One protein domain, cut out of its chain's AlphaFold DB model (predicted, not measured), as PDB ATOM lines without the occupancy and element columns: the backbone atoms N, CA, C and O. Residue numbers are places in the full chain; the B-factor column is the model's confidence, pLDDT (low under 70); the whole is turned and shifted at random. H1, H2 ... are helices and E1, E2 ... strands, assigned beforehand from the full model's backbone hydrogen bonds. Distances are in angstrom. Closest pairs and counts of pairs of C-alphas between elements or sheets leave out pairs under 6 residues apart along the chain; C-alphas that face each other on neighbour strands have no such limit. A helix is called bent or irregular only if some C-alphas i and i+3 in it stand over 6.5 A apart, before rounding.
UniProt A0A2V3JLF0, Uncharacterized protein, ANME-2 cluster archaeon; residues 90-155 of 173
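Overview. This is residues 90 to 155 of the 173 residues of an uncharacterized protein of ANME-2 cluster archaeon (UniProt A0A2V3JLF0). Two helices of 14 residues each, H1 and H2, run side by side in opposite ways, not closely packed, and a third, H3, is set crosswise at the end away from their link. Beyond H3, a looped stretch with the short strand E1 makes the other end of the long axis. The printed part has 66 residues, with one named strand and three named helices in the order E1, H1, H2, H3, and its class is mostly helix. It is only just compact, close to loose, with a radius of gyration of the C-alphas of 12.9 A, and elongated, with spans of 39 by 22 by 19 A.

Arrangement. Start at Val 90 and read on to E1, residues 101 to 105, which pairs with no named strand. E1 is apart from H1, residues 110 to 123, from H2, residues 129 to 142, and from H3, residues 145 to 155. Next look at H1 and H2: they are close but not clearly touching, and their closest C-alphas, those of Ile 120 and Ala 135, are 7.9 A apart. They run opposite ways at a shallow tilt of 33 degrees, only just short of steep. H1 touches H3 with residues 110 to 113 alone; the closest C-alphas, those of Val 110 and Val 151, are 5.5 A apart. These two helices are about perpendicular, at 80 degrees. H2 and H3 are also about perpendicular, at 80 degrees, and are close but not clearly touching, with the closest C-alphas, those of Ala 140 and Leu 148, 7.9 A apart. Check the backbone N and O atoms in H1, H2 and H3: every O i to N i+4 pair is within hydrogen-bond range.

Along the chain. Find C-alpha 101 at (-11.049, 10.162, 34.934), where E1 begins; the strand ends at Leu 105. Then find C-alpha 110 at (-14.722, 26.748, 47.921); from there H1 runs 18.7 A to Asp 123. H1 is neither bent nor irregular, but only just: C-alphas 120 and 123 are 6.2 A apart. H2 runs 20.1 A from Glu 129 to Lys 142. H3 runs 15.5 A from Pro 145 to C-alpha 155 at (-12.742, 28.214, 53.907).

Size, cuts and confidence. Look for the two C-alphas farthest apart at Asn 103 and His 128, 39.4 A from each other. The first and last printed C-alphas, those of Val 90 and His 155, are 9.5 A apart. The links from E1 to H1, from H1 to H2 and from H2 to H3 are tight, with 4, 5 and 2 residues between them. The printed part has no cut. In the B-factor column the mean pLDDT of the printed part is 89.1, and no printed residue is under 70.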
ATOM      1  N   VAL A  90     -11.199  21.327  48.182       87.25
ATOM      2  CA  VAL A  90     -11.523  20.192  49.045       87.25
ATOM      3  C   VAL A  90     -11.500  18.902  48.238       87.25
ATOM      4  O   VAL A  90     -12.086  18.821  47.156       87.25
ATOM      5  N   ARG A  91     -10.841  17.881  48.793       87.69
ATOM      6  CA  ARG A  91     -10.837  16.501  48.299       87.69
ATOM      7  C   ARG A  91     -11.012  15.554  49.482       87.69
ATOM      8  O   ARG A  91     -10.133  15.476  50.336       87.69
ATOM      9  N   ASN A  92     -12.138  14.858  49.544       88.50
ATOM     10  CA  ASN A  92     -12.395  13.782  50.497       88.50
ATOM     11  C   ASN A  92     -13.219  12.671  49.828       88.50
ATOM     12  O   ASN A  92     -13.664  12.831  48.696       88.50
ATOM     13  N   GLU A  93     -13.429  11.560  50.532       90.38
ATOM     14  CA  GLU A  93     -14.172  10.385  50.042       90.38
ATOM     15  C   GLU A  93     -15.623  10.669  49.611       90.38
ATOM     16  O   GLU A  93     -16.223   9.865  48.904       90.38
ATOM     17  N   TYR A  94     -16.177  11.820  49.997       91.50
ATOM     18  CA  TYR A  94     -17.529  12.255  49.658       91.50
ATOM     19  C   TYR A  94     -17.584  13.179  48.433       91.50
ATOM     20  O   TYR A  94     -18.665  13.629  48.044       91.50
ATOM     21  N   ASN A  95     -16.438  13.503  47.830       90.69
ATOM     22  CA  ASN A  95     -16.397  14.237  46.573       90.69
ATOM     23  C   ASN A  95     -16.936  13.370  45.415       90.69
ATOM     24  O   ASN A  95     -16.766  12.152  45.421       90.69
ATOM     25  N   PRO A  96     -17.558  13.974  44.388       88.81
ATOM     26  CA  PRO A  96     -18.015  13.228  43.219       88.81
ATOM     27  C   PRO A  96     -16.834  12.667  42.413       88.81
ATOM     28  O   PRO A  96     -15.729  13.207  42.456       88.81
ATOM     29  N   LEU A  97     -17.069  11.605  41.640       89.81
ATOM     30  CA  LEU A  97     -16.077  11.082  40.697       89.81
ATOM     31  C   LEU A  97     -15.831  12.081  39.560       89.81
ATOM     32  O   LEU A  97     -16.751  12.761  39.101       89.81
ATOM     33  N   ASN A  98     -14.590  12.159  39.087       89.12
ATOM     34  CA  ASN A  98     -14.218  12.999  37.959       89.12
ATOM     35  C   ASN A  98     -14.743  12.385  36.640       89.12
ATOM     36  O   ASN A  98     -14.337  11.276  36.288       89.12
ATOM     37  N   PRO A  99     -15.587  13.097  35.864       88.06
ATOM     38  CA  PRO A  99     -16.119  12.584  34.599       88.06
ATOM     39  C   PRO A  99     -15.044  12.246  33.557       88.06
ATOM     40  O   PRO A  99     -15.245  11.355  32.738       88.06
ATOM     41  N   GLY A 100     -13.906  12.953  33.577       90.19
ATOM     42  CA  GLY A 100     -12.790  12.729  32.653       90.19
ATOM     43  C   GLY A 100     -11.817  11.636  33.101       90.19
ATOM     44  O   GLY A 100     -11.043  11.141  32.287       90.19
ATOM     45  N   ASN A 101     -11.848  11.253  34.381       91.31
ATOM     46  CA  ASN A 101     -11.049  10.162  34.934       91.31
ATOM     47  C   ASN A 101     -11.776   9.543  36.142       91.31
ATOM     48  O   ASN A 101     -11.585  10.006  37.267       91.31
ATOM     49  N   PRO A 102     -12.578   8.482  35.946       88.06
ATOM     50  CA  PRO A 102     -13.375   7.877  37.015       88.06
ATOM     51  C   PRO A 102     -12.575   7.303  38.194       88.06
ATOM     52  O   PRO A 102     -13.166   7.000  39.224       88.06
ATOM     53  N   ASN A 103     -11.249   7.162  38.074       90.75
ATOM     54  CA  ASN A 103     -10.378   6.733  39.176       90.75
ATOM     55  C   ASN A 103      -9.983   7.882  40.119       90.75
ATOM     56  O   ASN A 103      -9.292   7.655  41.110       90.75
ATOM     57  N   GLU A 104     -10.386   9.116  39.816       89.94
ATOM     58  CA  GLU A 104     -10.078  10.296  40.614       89.94
ATOM     59  C   GLU A 104     -11.346  10.961  41.143       89.94
ATOM     60  O   GLU A 104     -12.366  11.068  40.464       89.94
ATOM     61  N   LEU A 105     -11.251  11.478  42.367       89.88
ATOM     62  CA  LEU A 105     -12.286  12.322  42.951       89.88
ATOM     63  C   LEU A 105     -12.134  13.751  42.420       89.88
ATOM     64  O   LEU A 105     -11.045  14.336  42.442       89.88
ATOM     65  N   LEU A 106     -13.239  14.336  41.969       90.25
ATOM     66  CA  LEU A 106     -13.299  15.714  41.508       90.25
ATOM     67  C   LEU A 106     -13.155  16.659  42.704       90.25
ATOM     68  O   LEU A 106     -13.974  16.659  43.621       90.25
ATOM     69  N   GLY A 107     -12.110  17.484  42.696       89.94
ATOM     70  CA  GLY A 107     -11.923  18.513  43.718       89.94
ATOM     71  C   GLY A 107     -13.015  19.581  43.649       89.94
ATOM     72  O   GLY A 107     -13.353  20.040  42.562       89.94
ATOM     73  N   ILE A 108     -13.529  19.994  44.806       90.81
ATOM     74  CA  ILE A 108     -14.528  21.064  44.918       90.81
ATOM     75  C   ILE A 108     -13.813  22.316  45.417       90.81
ATOM     76  O   ILE A 108     -13.260  22.309  46.519       90.81
ATOM     77  N   ARG A 109     -13.800  23.384  44.614       88.94
ATOM     78  CA  ARG A 109     -13.288  24.682  45.064       88.94
ATOM     79  C   ARG A 109     -14.318  25.352  45.957       88.94
ATOM     80  O   ARG A 109     -15.517  25.305  45.681       88.94
ATOM     81  N   VAL A 110     -13.849  25.985  47.024       87.06
ATOM     82  CA  VAL A 110     -14.722  26.748  47.921       87.06
ATOM     83  C   VAL A 110     -15.402  27.907  47.181       87.06
ATOM     84  O   VAL A 110     -16.570  28.211  47.441       87.06
ATOM     85  N   GLU A 111     -14.702  28.505  46.223       86.38
ATOM     86  CA  GLU A 111     -15.172  29.650  45.440       86.38
ATOM     87  C   GLU A 111     -16.327  29.230  44.553       86.38
ATOM     88  O   GLU A 111     -17.294  29.968  44.460       86.38
ATOM     89  N   ASP A 112     -16.277  28.033  43.966       90.00
ATOM     90  CA  ASP A 112     -17.345  27.545  43.089       90.00
ATOM     91  C   ASP A 112     -18.652  27.359  43.865       90.00
ATOM     92  O   ASP A 112     -19.727  27.703  43.380       90.00
ATOM     93  N   VAL A 113     -18.565  26.854  45.100       89.19
ATOM     94  CA  VAL A 113     -19.739  26.689  45.970       89.19
ATOM     95  C   VAL A 113     -20.292  28.048  46.382       89.19
ATOM     96  O   VAL A 113     -21.502  28.254  46.359       89.19
ATOM     97  N   THR A 114     -19.418  28.991  46.734       86.94
ATOM     98  CA  THR A 114     -19.832  30.348  47.118       86.94
ATOM     99  C   THR A 114     -20.439  31.093  45.926       86.94
ATOM    100  O   THR A 114     -21.507  31.682  46.056       86.94
ATOM    101  N   ALA A 115     -19.814  30.990  44.752       90.25
ATOM    102  CA  ALA A 115     -20.272  31.581  43.502       90.25
ATOM    103  C   ALA A 115     -21.605  30.990  43.044       90.25
ATOM    104  O   ALA A 115     -22.445  31.732  42.560       90.25
ATOM    105  N   PHE A 116     -21.849  29.692  43.245       90.31
ATOM    106  CA  PHE A 116     -23.155  29.096  42.954       90.31
ATOM    107  C   PHE A 116     -24.272  29.718  43.803       90.31
ATOM    108  O   PHE A 116     -25.341  30.036  43.288       90.31
ATOM    109  N   ILE A 117     -24.023  29.937  45.098       87.12
ATOM    110  CA  ILE A 117     -25.003  30.588  45.976       87.12
ATOM    111  C   ILE A 117     -25.201  32.061  45.591       87.12
ATOM    112  O   ILE A 117     -26.341  32.527  45.590       87.12
ATOM    113  N   SER A 118     -24.129  32.773  45.235       89.81
ATOM    114  CA  SER A 118     -24.220  34.148  44.727       89.81
ATOM    115  C   SER A 118     -24.945  34.232  43.388       89.81
ATOM    116  O   SER A 118     -25.803  35.083  43.239       89.81
ATOM    117  N   LEU A 119     -24.722  33.308  42.454       91.25
ATOM    118  CA  LEU A 119     -25.453  33.247  41.185       91.25
ATOM    119  C   LEU A 119     -26.968  33.168  41.426       91.25
ATOM    120  O   LEU A 119     -27.740  33.896  40.813       91.25
ATOM    121  N   ILE A 120     -27.404  32.308  42.352       89.75
ATOM    122  CA  ILE A 120     -28.829  32.158  42.683       89.75
ATOM    123  C   ILE A 120     -29.401  33.456  43.264       89.75
ATOM    124  O   ILE A 120     -30.487  33.884  42.873       89.75
ATOM    125  N   LYS A 121     -28.690  34.066  44.213       89.19
ATOM    126  CA  LYS A 121     -29.194  35.226  44.952       89.19
ATOM    127  C   LYS A 121     -29.051  36.524  44.174       89.19
ATOM    128  O   LYS A 121     -30.015  37.263  44.059       89.19
ATOM    129  N   ASP A 122     -27.860  36.795  43.676       92.38
ATOM    130  CA  ASP A 122     -27.448  38.106  43.190       92.38
ATOM    131  C   ASP A 122     -27.752  38.265  41.692       92.38
ATOM    132  O   ASP A 122     -28.248  39.311  41.278       92.38
ATOM    133  N   ASP A 123     -27.528  37.215  40.891       89.06
ATOM    134  CA  ASP A 123     -27.692  37.292  39.432       89.06
ATOM    135  C   ASP A 123     -29.100  36.879  38.980       89.06
ATOM    136  O   ASP A 123     -29.714  37.545  38.148       89.06
ATOM    137  N   VAL A 124     -29.628  35.772  39.519       89.81
ATOM    138  CA  VAL A 124     -30.993  35.305  39.208       89.81
ATOM    139  C   VAL A 124     -32.041  36.067  40.031       89.81
ATOM    140  O   VAL A 124     -33.188  36.183  39.604       89.81
ATOM    141  N   GLY A 125     -31.661  36.622  41.187       87.25
ATOM    142  CA  GLY A 125     -32.566  37.387  42.050       87.25
ATOM    143  C   GLY A 125     -33.510  36.523  42.892       87.25
ATOM    144  O   GLY A 125     -34.562  37.000  43.322       87.25
ATOM    145  N   ILE A 126     -33.177  35.247  43.119       87.81
ATOM    146  CA  ILE A 126     -33.976  34.349  43.960       87.81
ATOM    147  C   ILE A 126     -33.673  34.648  45.428       87.81
ATOM    148  O   ILE A 126     -32.588  34.362  45.945       87.81
ATOM    149  N   HIS A 127     -34.663  35.205  46.119       85.00
ATOM    150  CA  HIS A 127     -34.547  35.585  47.527       85.00
ATOM    151  C   HIS A 127     -35.587  34.918  48.432       85.00
ATOM    152  O   HIS A 127     -35.475  35.023  49.653       85.00
ATOM    153  N   HIS A 128     -36.600  34.253  47.869       90.75
ATOM    154  CA  HIS A 128     -37.638  33.589  48.656       90.75
ATOM    155  C   HIS A 128     -37.098  32.294  49.275       90.75
ATOM    156  O   HIS A 128     -36.422  31.509  48.609       90.75
ATOM    157  N   GLU A 129     -37.381  32.073  50.564       87.31
ATOM    158  CA  GLU A 129     -36.810  30.953  51.326       87.31
ATOM    159  C   GLU A 129     -37.134  29.593  50.695       87.31
ATOM    160  O   GLU A 129     -36.236  28.764  50.556       87.31
ATOM    161  N   ASP A 130     -38.370  29.390  50.235       90.19
ATOM    162  CA  ASP A 130     -38.795  28.135  49.603       90.19
ATOM    163  C   ASP A 130     -37.990  27.818  48.330       90.19
ATOM    164  O   ASP A 130     -37.577  26.677  48.109       90.19
ATOM    165  N   GLU A 131     -37.704  28.832  47.512       88.19
ATOM    166  CA  GLU A 131     -36.924  28.695  46.276       88.19
ATOM    167  C   GLU A 131     -35.441  28.432  46.578       88.19
ATOM    168  O   GLU A 131     -34.797  27.595  45.935       88.19
ATOM    169  N   LEU A 132     -34.899  29.077  47.615       86.94
ATOM    170  CA  LEU A 132     -33.541  28.821  48.097       86.94
ATOM    171  C   LEU A 132     -33.389  27.398  48.641       86.94
ATOM    172  O   LEU A 132     -32.374  26.750  48.379       86.94
ATOM    173  N   VAL A 133     -34.392  26.885  49.359       89.19
ATOM    174  CA  VAL A 133     -34.420  25.496  49.836       89.19
ATOM    175  C   VAL A 133     -34.435  24.526  48.655       89.19
ATOM    176  O   VAL A 133     -33.694  23.543  48.667       89.19
ATOM    177  N   GLN A 134     -35.210  24.806  47.606       89.81
ATOM    178  CA  GLN A 134     -35.209  23.984  46.392       89.81
ATOM    179  C   GLN A 134     -33.835  23.970  45.713       89.81
ATOM    180  O   GLN A 134     -33.312  22.891  45.420       89.81
ATOM    181  N   ALA A 135     -33.211  25.133  45.522       87.12
ATOM    182  CA  ALA A 135     -31.883  25.228  44.922       87.12
ATOM    183  C   ALA A 135     -30.809  24.519  45.770       87.12
ATOM    184  O   ALA A 135     -29.966  23.788  45.239       87.12
ATOM    185  N   PHE A 136     -30.876  24.663  47.095       87.62
ATOM    186  CA  PHE A 136     -29.998  23.953  48.022       87.62
ATOM    187  C   PHE A 136     -30.189  22.436  47.942       87.62
ATOM    188  O   PHE A 136     -29.205  21.701  47.876       87.62
ATOM    189  N   ASN A 137     -31.431  21.953  47.882       90.50
ATOM    190  CA  ASN A 137     -31.725  20.527  47.740       90.50
ATOM    191  C   ASN A 137     -31.184  19.966  46.419       90.50
ATOM    192  O   ASN A 137     -30.650  18.858  46.398       90.50
ATOM    193  N   VAL A 138     -31.260  20.722  45.317       89.19
ATOM    194  CA  VAL A 138     -30.639  20.328  44.041       89.19
ATOM    195  C   VAL A 138     -29.127  20.166  44.203       89.19
ATOM    196  O   VAL A 138     -28.580  19.153  43.768       89.19
ATOM    197  N   LEU A 139     -28.455  21.106  44.874       87.06
ATOM    198  CA  LEU A 139     -27.017  21.018  45.138       87.06
ATOM    199  C   LEU A 139     -26.668  19.831  46.047       87.06
ATOM    200  O   LEU A 139     -25.798  19.036  45.696       87.06
ATOM    201  N   ALA A 140     -27.354  19.677  47.181       89.19
ATOM    202  CA  ALA A 140     -27.098  18.625  48.168       89.19
ATOM    203  C   ALA A 140     -27.383  17.207  47.634       89.19
ATOM    204  O   ALA A 140     -26.790  16.237  48.101       89.19
ATOM    205  N   ASN A 141     -28.246  17.080  46.620       89.38
ATOM    206  CA  ASN A 141     -28.471  15.823  45.902       89.38
ATOM    207  C   ASN A 141     -27.357  15.484  44.897       89.38
ATOM    208  O   ASN A 141     -27.235  14.333  44.483       89.38
ATOM    209  N   LYS A 142     -26.565  16.468  44.457       86.69
ATOM    210  CA  LYS A 142     -25.453  16.277  43.506       86.69
ATOM    211  C   LYS A 142     -24.093  16.230  44.190       86.69
ATOM    212  O   LYS A 142     -23.188  15.558  43.703       86.69
ATOM    213  N   VAL A 143     -23.953  16.935  45.304       87.75
ATOM    214  CA  VAL A 143     -22.736  17.018  46.103       87.75
ATOM    215  C   VAL A 143     -23.067  16.570  47.512       87.75
ATOM    216  O   VAL A 143     -23.925  17.151  48.170       87.75
ATOM    217  N   HIS A 144     -22.358  15.549  47.986       91.38
ATOM    218  CA  HIS A 144     -22.613  14.974  49.296       91.38
ATOM    219  C   HIS A 144     -22.520  16.046  50.409       91.38
ATOM    220  O   HIS A 144     -21.547  16.809  50.439       91.38
ATOM    221  N   PRO A 145     -23.455  16.098  51.378       90.62
ATOM    222  CA  PRO A 145     -23.458  17.119  52.429       90.62
ATOM    223  C   PRO A 145     -22.162  17.202  53.248       90.62
ATOM    224  O   PRO A 145     -21.739  18.294  53.619       90.62
ATOM    225  N   LEU A 146     -21.480  16.074  53.486       91.62
ATOM    226  CA  LEU A 146     -20.170  16.076  54.160       91.62
ATOM    227  C   LEU A 146     -19.076  16.770  53.332       91.62
ATOM    228  O   LEU A 146     -18.198  17.404  53.914       91.62
ATOM    229  N   ALA A 147     -19.147  16.734  51.998       90.81
ATOM    230  CA  ALA A 147     -18.269  17.526  51.138       90.81
ATOM    231  C   ALA A 147     -18.579  19.032  51.253       90.81
ATOM    232  O   ALA A 147     -17.653  19.832  51.390       90.81
ATOM    233  N   LEU A 148     -19.860  19.424  51.303       89.62
ATOM    234  CA  LEU A 148     -20.274  20.825  51.502       89.62
ATOM    235  C   LEU A 148     -19.893  21.365  52.893       89.62
ATOM    236  O   LEU A 148     -19.410  22.492  53.024       89.62
ATOM    237  N   GLY A 149     -20.052  20.562  53.947       89.75
ATOM    238  CA  GLY A 149     -19.584  20.917  55.289       89.75
ATOM    239  C   GLY A 149     -18.066  21.113  55.327       89.75
ATOM    240  O   GLY A 149     -17.562  22.069  55.919       89.75
ATOM    241  N   ASN A 150     -17.330  20.251  54.625       89.25
ATOM    242  CA  ASN A 150     -15.878  20.325  54.524       89.25
ATOM    243  C   ASN A 150     -15.410  21.606  53.796       89.25
ATOM    244  O   ASN A 150     -14.508  22.283  54.289       89.25
ATOM    245  N   VAL A 151     -16.102  22.024  52.729       89.31
ATOM    246  CA  VAL A 151     -15.914  23.331  52.056       89.31
ATOM    247  C   VAL A 151     -15.955  24.491  53.053       89.31
ATOM    248  O   VAL A 151     -15.030  25.306  53.097       89.31
ATOM    249  N   ARG A 152     -16.969  24.542  53.926       88.19
ATOM    250  CA  ARG A 152     -17.078  25.593  54.952       88.19
ATOM    251  C   ARG A 152     -15.913  25.558  55.944       88.19
ATOM    252  O   ARG A 152     -15.388  26.616  56.304       88.19
ATOM    253  N   CYS A 153     -15.514  24.367  56.387       87.12
ATOM    254  CA  CYS A 153     -14.390  24.188  57.303       87.12
ATOM    255  C   CYS A 153     -13.078  24.682  56.686       87.12
ATOM    256  O   CYS A 153     -12.387  25.491  57.306       87.12
ATOM    257  N   PHE A 154     -12.764  24.261  55.461       87.19
ATOM    258  CA  PHE A 154     -11.542  24.665  54.764       87.19
ATOM    259  C   PHE A 154     -11.511  26.163  54.463       87.19
ATOM    260  O   PHE A 154     -10.477  26.794  54.672       87.19
ATOM    261  N   HIS A 155     -12.639  26.762  54.070       87.94
ATOM    262  CA  HIS A 155     -12.742  28.214  53.907       87.94
ATOM    263  C   HIS A 155     -12.380  28.961  55.200       87.94
ATOM    264  O   HIS A 155     -11.557  29.878  55.206       87.94
TER     265      HIS A 155